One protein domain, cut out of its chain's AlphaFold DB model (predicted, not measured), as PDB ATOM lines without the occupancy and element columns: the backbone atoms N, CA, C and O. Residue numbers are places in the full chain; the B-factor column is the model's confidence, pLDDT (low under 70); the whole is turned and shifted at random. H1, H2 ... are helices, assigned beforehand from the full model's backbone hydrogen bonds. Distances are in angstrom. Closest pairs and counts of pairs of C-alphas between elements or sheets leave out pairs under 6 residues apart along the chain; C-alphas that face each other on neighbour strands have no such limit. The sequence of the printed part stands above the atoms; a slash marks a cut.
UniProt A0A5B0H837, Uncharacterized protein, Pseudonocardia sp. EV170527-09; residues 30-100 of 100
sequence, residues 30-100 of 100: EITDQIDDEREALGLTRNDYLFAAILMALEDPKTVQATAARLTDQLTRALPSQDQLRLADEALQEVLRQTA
ATOM      1  N   GLU A  30     192.200 189.616 215.504       88.75
ATOM      2  CA  GLU A  30     190.868 189.942 216.028       88.75
ATOM      3  C   GLU A  30     190.884 190.096 217.555       88.75
ATOM      4  O   GLU A  30     190.230 190.970 218.117       88.75
ATOM      5  N   ILE A  31     191.683 189.270 218.238       88.06
ATOM      6  CA  ILE A  31     191.860 189.357 219.691       88.06
ATOM      7  C   ILE A  31     192.682 190.598 220.043       88.06
ATOM      8  O   ILE A  31     192.407 191.258 221.043       88.06
ATOM      9  N   THR A  32     193.694 190.939 219.239       89.06
ATOM     10  CA  THR A  32     194.482 192.153 219.488       89.06
ATOM     11  C   THR A  32     193.680 193.428 219.267       89.06
ATOM     12  O   THR A  32     193.881 194.378 220.023       89.06
ATOM     13  N   ASP A  33     192.762 193.427 218.301       91.62
ATOM     14  CA  ASP A  33     191.855 194.541 218.030       91.62
ATOM     15  C   ASP A  33     190.865 194.711 219.187       91.62
ATOM     16  O   ASP A  33     190.744 195.799 219.743       91.62
ATOM     17  N   GLN A  34     190.263 193.612 219.654       91.06
ATOM     18  CA  GLN A  34     189.371 193.643 220.813       91.06
ATOM     19  C   GLN A  34     190.076 194.165 222.078       91.06
ATOM     20  O   GLN A  34     189.539 195.013 222.790       91.06
ATOM     21  N   ILE A  35     191.301 193.699 222.350       92.50
ATOM     22  CA  ILE A  35     192.109 194.191 223.478       92.50
ATOM     23  C   ILE A  35     192.380 195.693 223.345       92.50
ATOM     24  O   ILE A  35     192.420 196.404 224.353       92.50
ATOM     25  N   ASP A  36     192.622 196.174 222.126       91.88
ATOM     26  CA  ASP A  36     192.887 197.583 221.865       91.88
ATOM     27  C   ASP A  36     191.654 198.461 222.095       91.88
ATOM     28  O   ASP A  36     191.778 199.486 222.769       91.88
ATOM     29  N   ASP A  37     190.481 198.036 221.640       93.44
ATOM     30  CA  ASP A  37     189.225 198.749 221.877       93.44
ATOM     31  C   ASP A  37     188.898 198.814 223.382       93.44
ATOM     32  O   ASP A  37     188.614 199.883 223.933       93.44
ATOM     33  N   GLU A  38     189.015 197.681 224.083       93.56
ATOM     34  CA  GLU A  38     188.722 197.580 225.518       93.56
ATOM     35  C   GLU A  38     189.695 198.413 226.366       93.56
ATOM     36  O   GLU A  38     189.271 199.168 227.249       93.56
ATOM     37  N   ARG A  39     191.010 198.340 226.095       94.38
ATOM     38  CA  ARG A  39     191.987 199.146 226.847       94.38
ATOM     39  C   ARG A  39     191.790 200.643 226.602       94.38
ATOM     40  O   ARG A  39     192.055 201.430 227.509       94.38
ATOM     41  N   GLU A  40     191.388 201.049 225.392       92.06
ATOM     42  CA  GLU A  40     191.206 202.461 225.037       92.06
ATOM     43  C   GLU A  40     189.994 203.048 225.741       92.06
ATOM     44  O   GLU A  40     190.105 204.135 226.312       92.06
ATOM     45  N   ALA A  41     188.899 202.288 225.816       92.94
ATOM     46  CA  ALA A  41     187.730 202.652 226.609       92.94
ATOM     47  C   ALA A  41     188.074 202.872 228.095       92.94
ATOM     48  O   ALA A  41     187.505 203.751 228.743       92.94
ATOM     49  N   LEU A  42     189.040 202.118 228.629       91.81
ATOM     50  CA  LEU A  42     189.504 202.221 230.018       91.81
ATOM     51  C   LEU A  42     190.662 203.216 230.223       91.81
ATOM     52  O   LEU A  42     191.108 203.416 231.354       91.81
ATOM     53  N   GLY A  43     191.185 203.832 229.157       90.19
ATOM     54  CA  GLY A  43     192.351 204.719 229.228       90.19
ATOM     55  C   GLY A  43     193.649 204.015 229.649       90.19
ATOM     56  O   GLY A  43     194.571 204.660 230.154       90.19
ATOM     57  N   LEU A  44     193.737 202.696 229.458       89.12
ATOM     58  CA  LEU A  44     194.871 201.874 229.861       89.12
ATOM     59  C   LEU A  44     195.863 201.668 228.718       89.12
ATOM     60  O   LEU A  44     195.529 201.619 227.531       89.12
ATOM     61  N   THR A  45     197.131 201.492 229.083       88.94
ATOM     62  CA  THR A  45     198.126 201.022 228.121       88.94
ATOM     63  C   THR A  45     197.945 199.523 227.912       88.94
ATOM     64  O   THR A  45     197.509 198.822 228.824       88.94
ATOM     65  N   ARG A  46     198.321 199.000 226.737       87.44
ATOM     66  CA  ARG A  46     198.147 197.569 226.430       87.44
ATOM     67  C   ARG A  46     198.772 196.664 227.494       87.44
ATOM     68  O   ARG A  46     198.160 195.692 227.910       87.44
ATOM     69  N   ASN A  47     199.952 197.028 227.994       86.69
ATOM     70  CA  ASN A  47     200.613 196.267 229.051       86.69
ATOM     71  C   ASN A  47     199.830 196.286 230.368       86.69
ATOM     72  O   ASN A  47     199.766 195.257 231.025       86.69
ATOM     73  N   ASP A  48     199.249 197.422 230.758       88.69
ATOM     74  CA  ASP A  48     198.510 197.521 232.025       88.69
ATOM     75  C   ASP A  48     197.209 196.716 231.958       88.69
ATOM     76  O   ASP A  48     196.873 196.018 232.911       88.69
ATOM     77  N   TYR A  49     196.537 196.743 230.802       91.50
ATOM     78  CA  TYR A  49     195.371 195.904 230.538       91.50
ATOM     79  C   TYR A  49     195.711 194.411 230.629       91.50
ATOM     80  O   TYR A  49     195.052 193.661 231.344       91.50
ATOM     81  N   LEU A  50     196.799 193.987 229.973       90.06
ATOM     82  CA  LEU A  50     197.265 192.602 230.032       90.06
ATOM     83  C   LEU A  50     197.654 192.181 231.456       90.06
ATOM     84  O   LEU A  50     197.324 191.073 231.865       90.06
ATOM     85  N   PHE A  51     198.312 193.046 232.235       89.25
ATOM     86  CA  PHE A  51     198.605 192.741 233.640       89.25
ATOM     87  C   PHE A  51     197.336 192.574 234.470       89.25
ATOM     88  O   PHE A  51     197.261 191.628 235.249       89.25
ATOM     89  N   ALA A  52     196.339 193.444 234.296       92.31
ATOM     90  CA  ALA A  52     195.063 193.316 234.991       92.31
ATOM     91  C   ALA A  52     194.364 191.993 234.638       92.31
ATOM     92  O   ALA A  52     193.953 191.259 235.535       92.31
ATOM     93  N   ALA A  53     194.323 191.636 233.351       92.44
ATOM     94  CA  ALA A  53     193.757 190.369 232.896       92.44
ATOM     95  C   ALA A  53     194.495 189.151 233.484       92.44
ATOM     96  O   ALA A  53     193.859 188.185 233.899       92.44
ATOM     97  N   ILE A  54     195.830 189.202 233.576       91.75
ATOM     98  CA  ILE A  54     196.630 188.140 234.206       91.75
ATOM     99  C   ILE A  54     196.325 188.039 235.703       91.75
ATOM    100  O   ILE A  54     196.182 186.931 236.211       91.75
ATOM    101  N   LEU A  55     196.199 189.160 236.418       94.75
ATOM    102  CA  LEU A  55     195.845 189.146 237.840       94.75
ATOM    103  C   LEU A  55     194.469 188.506 238.065       94.75
ATOM    104  O   LEU A  55     194.353 187.615 238.899       94.75
ATOM    105  N   MET A  56     193.469 188.866 237.255       94.75
ATOM    106  CA  MET A  56     192.147 188.225 237.296       94.75
ATOM    107  C   MET A  56     192.226 186.719 237.007       94.75
ATOM    108  O   MET A  56     191.587 185.912 237.677       94.75
ATOM    109  N   ALA A  57     193.040 186.320 236.029       94.06
ATOM    110  CA  ALA A  57     193.254 184.917 235.687       94.06
ATOM    111  C   ALA A  57     193.893 184.118 236.842       94.06
ATOM    112  O   ALA A  57     193.598 182.936 237.015       94.06
ATOM    113  N   LEU A  58     194.752 184.751 237.646       93.94
ATOM    114  CA  LEU A  58     195.347 184.129 238.832       93.94
ATOM    115  C   LEU A  58     194.345 183.973 239.985       93.94
ATOM    116  O   LEU A  58     194.481 183.039 240.773       93.94
ATOM    117  N   GLU A  59     193.345 184.852 240.081       96.25
ATOM    118  CA  GLU A  59     192.274 184.761 241.083       96.25
ATOM    119  C   GLU A  59     191.278 183.631 240.775       96.25
ATOM    120  O   GLU A  59     190.777 182.989 241.699       96.25
ATOM    121  N   ASP A  60     191.035 183.336 239.491       95.31
ATOM    122  CA  ASP A  60     190.171 182.233 239.052       95.31
ATOM    123  C   ASP A  60     190.883 181.253 238.095       95.31
ATOM    124  O   ASP A  60     190.638 181.228 236.880       95.31
ATOM    125  N   PRO A  61     191.729 180.357 238.637       93.69
ATOM    126  CA  PRO A  61     192.459 179.391 237.826       93.69
ATOM    127  C   PRO A  61     191.546 178.365 237.135       93.69
ATOM    128  O   PRO A  61     191.948 177.766 236.136       93.69
ATOM    129  N   LYS A  62     190.319 178.141 237.629       95.44
ATOM    130  CA  LYS A  62     189.391 177.170 237.025       95.44
ATOM    131  C   LYS A  62     188.870 177.680 235.688       95.44
ATOM    132  O   LYS A  62     188.851 176.927 234.712       95.44
ATOM    133  N   THR A  63     188.510 178.958 235.621       94.44
ATOM    134  CA  THR A  63     188.082 179.597 234.372       94.44
ATOM    135  C   THR A  63     189.210 179.623 233.340       94.44
ATOM    136  O   THR A  63     188.973 179.353 232.158       94.44
ATOM    137  N   VAL A  64     190.456 179.838 233.774       94.12
ATOM    138  CA  VAL A  64     191.633 179.752 232.894       94.12
ATOM    139  C   VAL A  64     191.793 178.347 232.319       94.12
ATOM    140  O   VAL A  64     191.956 178.203 231.110       94.12
ATOM    141  N   GLN A  65     191.697 177.305 233.151       93.50
ATOM    142  CA  GLN A  65     191.810 175.915 232.696       93.50
ATOM    143  C   GLN A  65     190.726 175.552 231.675       93.50
ATOM    144  O   GLN A  65     191.033 174.981 230.629       93.50
ATOM    145  N   ALA A  66     189.471 175.925 231.939       94.06
ATOM    146  CA  ALA A  66     188.369 175.685 231.009       94.06
ATOM    147  C   ALA A  66     188.583 176.410 229.667       94.06
ATOM    148  O   ALA A  66     188.376 175.835 228.595       94.06
ATOM    149  N   THR A  67     189.058 177.656 229.717       91.44
ATOM    150  CA  THR A  67     189.360 178.454 228.521       91.44
ATOM    151  C   THR A  67     190.532 177.865 227.735       91.44
ATOM    152  O   THR A  67     190.455 177.754 226.513       91.44
ATOM    153  N   ALA A  68     191.586 177.412 228.418       89.81
ATOM    154  CA  ALA A  68     192.736 176.757 227.800       89.81
ATOM    155  C   ALA A  68     192.351 175.437 227.111       89.81
ATOM    156  O   ALA A  68     192.825 175.159 226.008       89.81
ATOM    157  N   ALA A  69     191.448 174.653 227.710       90.50
ATOM    158  CA  ALA A  69     190.923 173.434 227.097       90.50
ATOM    159  C   ALA A  69     190.140 173.743 225.809       90.50
ATOM    160  O   ALA A  69     190.374 173.112 224.779       90.50
ATOM    161  N   ARG A  70     189.273 174.765 225.833       88.44
ATOM    162  CA  ARG A  70     188.536 175.222 224.643       88.44
ATOM    163  C   ARG A  70     189.471 175.733 223.546       88.44
ATOM    164  O   ARG A  70     189.270 175.401 222.382       88.44
ATOM    165  N   LEU A  71     190.477 176.532 223.906       84.81
ATOM    166  CA  LEU A  71     191.462 177.043 222.955       84.81
ATOM    167  C   LEU A  71     192.245 175.895 222.311       84.81
ATOM    168  O   LEU A  71     192.433 175.886 221.099       84.81
ATOM    169  N   THR A  72     192.655 174.909 223.109       82.81
ATOM    170  CA  THR A  72     193.329 173.708 222.604       82.81
ATOM    171  C   THR A  72     192.449 172.971 221.601       82.81
ATOM    172  O   THR A  72     192.910 172.702 220.500       82.81
ATOM    173  N   ASP A  73     191.172 172.731 221.917       84.06
ATOM    174  CA  ASP A  73     190.228 172.080 220.994       84.06
ATOM    175  C   ASP A  73     190.050 172.878 219.687       84.06
ATOM    176  O   ASP A  73     190.089 172.312 218.595       84.06
ATOM    177  N   GLN A  74     189.938 174.207 219.766       76.31
ATOM    178  CA  GLN A  74     189.858 175.069 218.580       76.31
ATOM    179  C   GLN A  74     191.119 174.988 217.712       76.31
ATOM    180  O   GLN A  74     191.013 174.874 216.491       76.31
ATOM    181  N   LEU A  75     192.302 175.009 218.327       76.25
ATOM    182  CA  LEU A  75     193.571 174.876 217.614       76.25
ATOM    183  C   LEU A  75     193.733 173.477 217.010       76.25
ATOM    184  O   LEU A  75     194.183 173.360 215.876       76.25
ATOM    185  N   THR A  76     193.319 172.422 217.716       71.00
ATOM    186  CA  THR A  76     193.345 171.046 217.202       71.00
ATOM    187  C   THR A  76     192.425 170.871 215.997       71.00
ATOM    188  O   THR A  76     192.803 170.196 215.047       71.00
ATOM    189  N   ARG A  77     191.251 171.511 215.987       62.84
ATOM    190  CA  ARG A  77     190.324 171.483 214.840       62.84
ATOM    191  C   ARG A  77     190.771 172.356 213.668       62.84
ATOM    192  O   ARG A  77     190.363 172.098 212.542       62.84
ATOM    193  N   ALA A  78     191.562 173.394 213.932       60.69
ATOM    194  CA  ALA A  78     192.134 174.265 212.908       60.69
ATOM    195  C   ALA A  78     193.392 173.669 212.246       60.69
ATOM    196  O   ALA A  78     193.828 174.171 211.210       60.69
ATOM    197  N   LEU A  79     193.974 172.607 212.816       59.28
ATOM    198  CA  LEU A  79     194.980 171.811 212.123       59.28
ATOM    199  C   LEU A  79     194.286 171.034 210.993       59.28
ATOM    200  O   LEU A  79     193.254 170.409 211.248       59.28
ATOM    201  N   PRO A  80     194.823 171.041 209.757       56.50
ATOM    202  CA  PRO A  80     194.309 170.161 208.718       56.50
ATOM    203  C   PRO A  80     194.347 168.733 209.257       56.50
ATOM    204  O   PRO A  80     195.344 168.313 209.858       56.50
ATOM    205  N   SER A  81     193.242 168.003 209.094       61.47
ATOM    206  CA  SER A  81     193.204 166.601 209.500       61.47
ATOM    207  C   SER A  81     194.379 165.870 208.847       61.47
ATOM    208  O   SER A  81     194.811 166.231 207.749       61.47
ATOM    209  N   GLN A  82     194.923 164.843 209.503       58.53
ATOM    210  CA  GLN A  82     195.999 164.049 208.899       58.53
ATOM    211  C   GLN A  82     195.619 163.555 207.495       58.53
ATOM    212  O   GLN A  82     196.481 163.512 206.625       58.53
ATOM    213  N   ASP A  83     194.332 163.308 207.241       58.12
ATOM    214  CA  ASP A  83     193.808 162.990 205.912       58.12
ATOM    215  C   ASP A  83     193.953 164.139 204.905       58.12
ATOM    216  O   ASP A  83     194.329 163.894 203.765       58.12
ATOM    217  N   GLN A  84     193.720 165.398 205.293       59.34
ATOM    218  CA  GLN A  84     193.924 166.559 204.415       59.34
ATOM    219  C   GLN A  84     195.404 166.801 204.103       59.34
ATOM    220  O   GLN A  84     195.741 167.153 202.975       59.34
ATOM    221  N   LEU A  85     196.290 166.572 205.077       60.75
ATOM    222  CA  LEU A  85     197.738 166.622 204.857       60.75
ATOM    223  C   LEU A  85     198.201 165.486 203.937       60.75
ATOM    224  O   LEU A  85     198.978 165.726 203.020       60.75
ATOM    225  N   ARG A  86     197.676 164.272 204.137       63.88
ATOM    226  CA  ARG A  86     197.972 163.096 203.306       63.88
ATOM    227  C   ARG A  86     197.488 163.287 201.867       63.88
ATOM    228  O   ARG A  86     198.227 162.980 200.944       63.88
ATOM    229  N   LEU A  87     196.292 163.847 201.676       68.75
ATOM    230  CA  LEU A  87     195.737 164.163 200.354       68.75
ATOM    231  C   LEU A  87     196.512 165.281 199.645       68.75
ATOM    232  O   LEU A  87     196.693 165.220 198.432       68.75
ATOM    233  N   ALA A  88     196.983 166.292 200.381       67.88
ATOM    234  CA  ALA A  88     197.833 167.339 199.821       67.88
ATOM    235  C   ALA A  88     199.202 166.791 199.384       67.88
ATOM    236  O   ALA A  88     199.714 167.189 198.340       67.88
ATOM    237  N   ASP A  89     199.763 165.854 200.150       73.44
ATOM    238  CA  ASP A  89     201.026 165.189 199.826       73.44
ATOM    239  C   ASP A  89     200.868 164.222 198.636       73.44
ATOM    240  O   ASP A  89     201.673 164.242 197.709       73.44
ATOM    241  N   GLU A  90     199.772 163.455 198.580       73.81
ATOM    242  CA  GLU A  90     199.420 162.617 197.421       73.81
ATOM    243  C   GLU A  90     199.224 163.461 196.152       73.81
ATOM    244  O   GLU A  90     199.765 163.121 195.100       73.81
ATOM    245  N   ALA A  91     198.526 164.597 196.246       75.75
ATOM    246  CA  ALA A  91     198.345 165.510 195.119       75.75
ATOM    247  C   ALA A  91     199.673 166.130 194.649       75.75
ATOM    248  O   ALA A  91     199.900 166.273 193.447       75.75
ATOM    249  N   LEU A  92     200.572 166.471 195.576       77.88
ATOM    250  CA  LEU A  92     201.900 166.999 195.256       77.88
ATOM    251  C   LEU A  92     202.776 165.947 194.554       77.88
ATOM    252  O   LEU A  92     203.445 166.261 193.568       77.88
ATOM    253  N   GLN A  93     202.748 164.699 195.026       78.00
ATOM    254  CA  GLN A  93     203.475 163.576 194.422       78.00
ATOM    255  C   GLN A  93     202.956 163.240 193.014       78.00
ATOM    256  O   GLN A  93     203.747 162.939 192.118       78.00
ATOM    257  N   GLU A  94     201.641 163.330 192.795       77.94
ATOM    258  CA  GLU A  94     201.013 163.124 191.486       77.94
ATOM    259  C   GLU A  94     201.461 164.191 190.473       77.94
ATOM    260  O   GLU A  94     201.852 163.864 189.351       77.94
ATOM    261  N   VAL A  95     201.485 165.466 190.882       80.19
ATOM    262  CA  VAL A  95     201.966 166.576 190.042       80.19
ATOM    263  C   VAL A  95     203.433 166.375 189.667       80.19
ATOM    264  O   VAL A  95     203.781 166.484 188.492       80.19
ATOM    265  N   LEU A  96     204.285 166.019 190.633       77.69
ATOM    266  CA  LEU A  96     205.706 165.768 190.381       77.69
ATOM    267  C   LEU A  96     205.926 164.613 189.393       77.69
ATOM    268  O   LEU A  96     206.804 164.714 188.536       77.69
ATOM    269  N   ARG A  97     205.105 163.555 189.459       74.12
ATOM    270  CA  ARG A  97     205.120 162.437 188.500       74.12
ATOM    271  C   ARG A  97     204.725 162.835 187.083       74.12
ATOM    272  O   ARG A  97     205.262 162.269 186.143       74.12
ATOM    273  N   GLN A  98     203.774 163.751 186.927       74.56
ATOM    274  CA  GLN A  98     203.307 164.197 185.610       74.56
ATOM    275  C   GLN A  98     204.281 165.174 184.936       74.56
ATOM    276  O   GLN A  98     204.224 165.361 183.723       74.56
ATOM    277  N   THR A  99     205.161 165.806 185.717       75.00
ATOM    278  CA  THR A  99     206.164 166.767 185.231       75.00
ATOM    279  C   THR A  99     207.567 166.181 185.027       75.00
ATOM    280  O   THR A  99     208.456 166.919 184.600       75.00
ATOM    281  N   ALA A 100     207.773 164.901 185.348       56.91
ATOM    282  CA  ALA A 100     209.027 164.161 185.167       56.91
ATOM    283  C   ALA A 100     208.979 163.284 183.909       56.91
ATOM    284  O   ALA A 100     210.032 163.173 183.242       56.91
TER     285      ALA A 100
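What this domain is: This is residues 30 to 100 of the 100 residues of an uncharacterized protein of Pseudonocardia sp. EV170527-09 (UniProt A0A5B0H837). What shape do these coordinates draw? Four helices follow one another in an open, extended chain with no common core: H1, H2 and H3 make three sides of an open U, and H4 follows H3 end to end, so that H3 and H4 make most of the length. H1 and H2 meet near their ends at a corner. What is it built of, and how large is it? The printed part has 71 residues with four named helices, in the order H1, H2, H3, H4, and no named strand; its class is all helix. It is extended, with a radius of gyration of the C-alphas of 21.1 A, and its C-alphas span 62 by 27 by 14 A, a rod in outline.

How they stand to each other: What stands near the longest helix? H3, residues 61 to 78, touches no helix. It is close to but not clearly touching H2, residues 46 to 59: their closest C-alphas, those of Ala 57 and Val 64, are 6.1 A apart, and they run opposite ways at a steep tilt of 65 degrees. Which helices touch? H1, residues 30 to 41, touches H2 with residues 35 to 39 alone, and H2 touches it with residues 46 to 49 alone. Their closest C-alphas, those of Arg 39 and Tyr 49, are 6.0 A apart, and their lines are about perpendicular, at 81 degrees. Which stay apart? H4, residues 82 to 98, is apart from H1, H2 and H3, and H1 is apart from H3. What do the backbone N and O atoms show? In H1, H2, H3 and H4 every O i to N i+4 pair is within hydrogen-bond range.

Where its parts are: Where does H3 lie? Its 18 residues, Pro 61 to Ala 78, cover 25.4 A from first to last C-alpha, beginning at (192.459, 179.391, 237.826). Where are the helices before it? H1, Glu 30 to Ala 41, begins with C-alpha 30 at (190.868, 189.942, 216.028) and is 16.8 A long; H2, Arg 46 to Glu 59, is 20.3 A long. Where does H4 end? H4, Gln 82 to Gln 98, is 24.4 A long and ends with C-alpha 98 at (203.307, 164.197, 185.610).

The domain as a whole: How far does it reach? The two C-alphas farthest apart, those of Gly 43 and Ala 100, are 62.2 A apart. Is anything missing or loosely joined? The printed part has no cut, and the links H1 to H2, H2 to H3 and H3 to H4 are tight. Where is confidence low? The mean pLDDT of the printed part is 82.7; residues 77 to 88 and residue 100 are under 70.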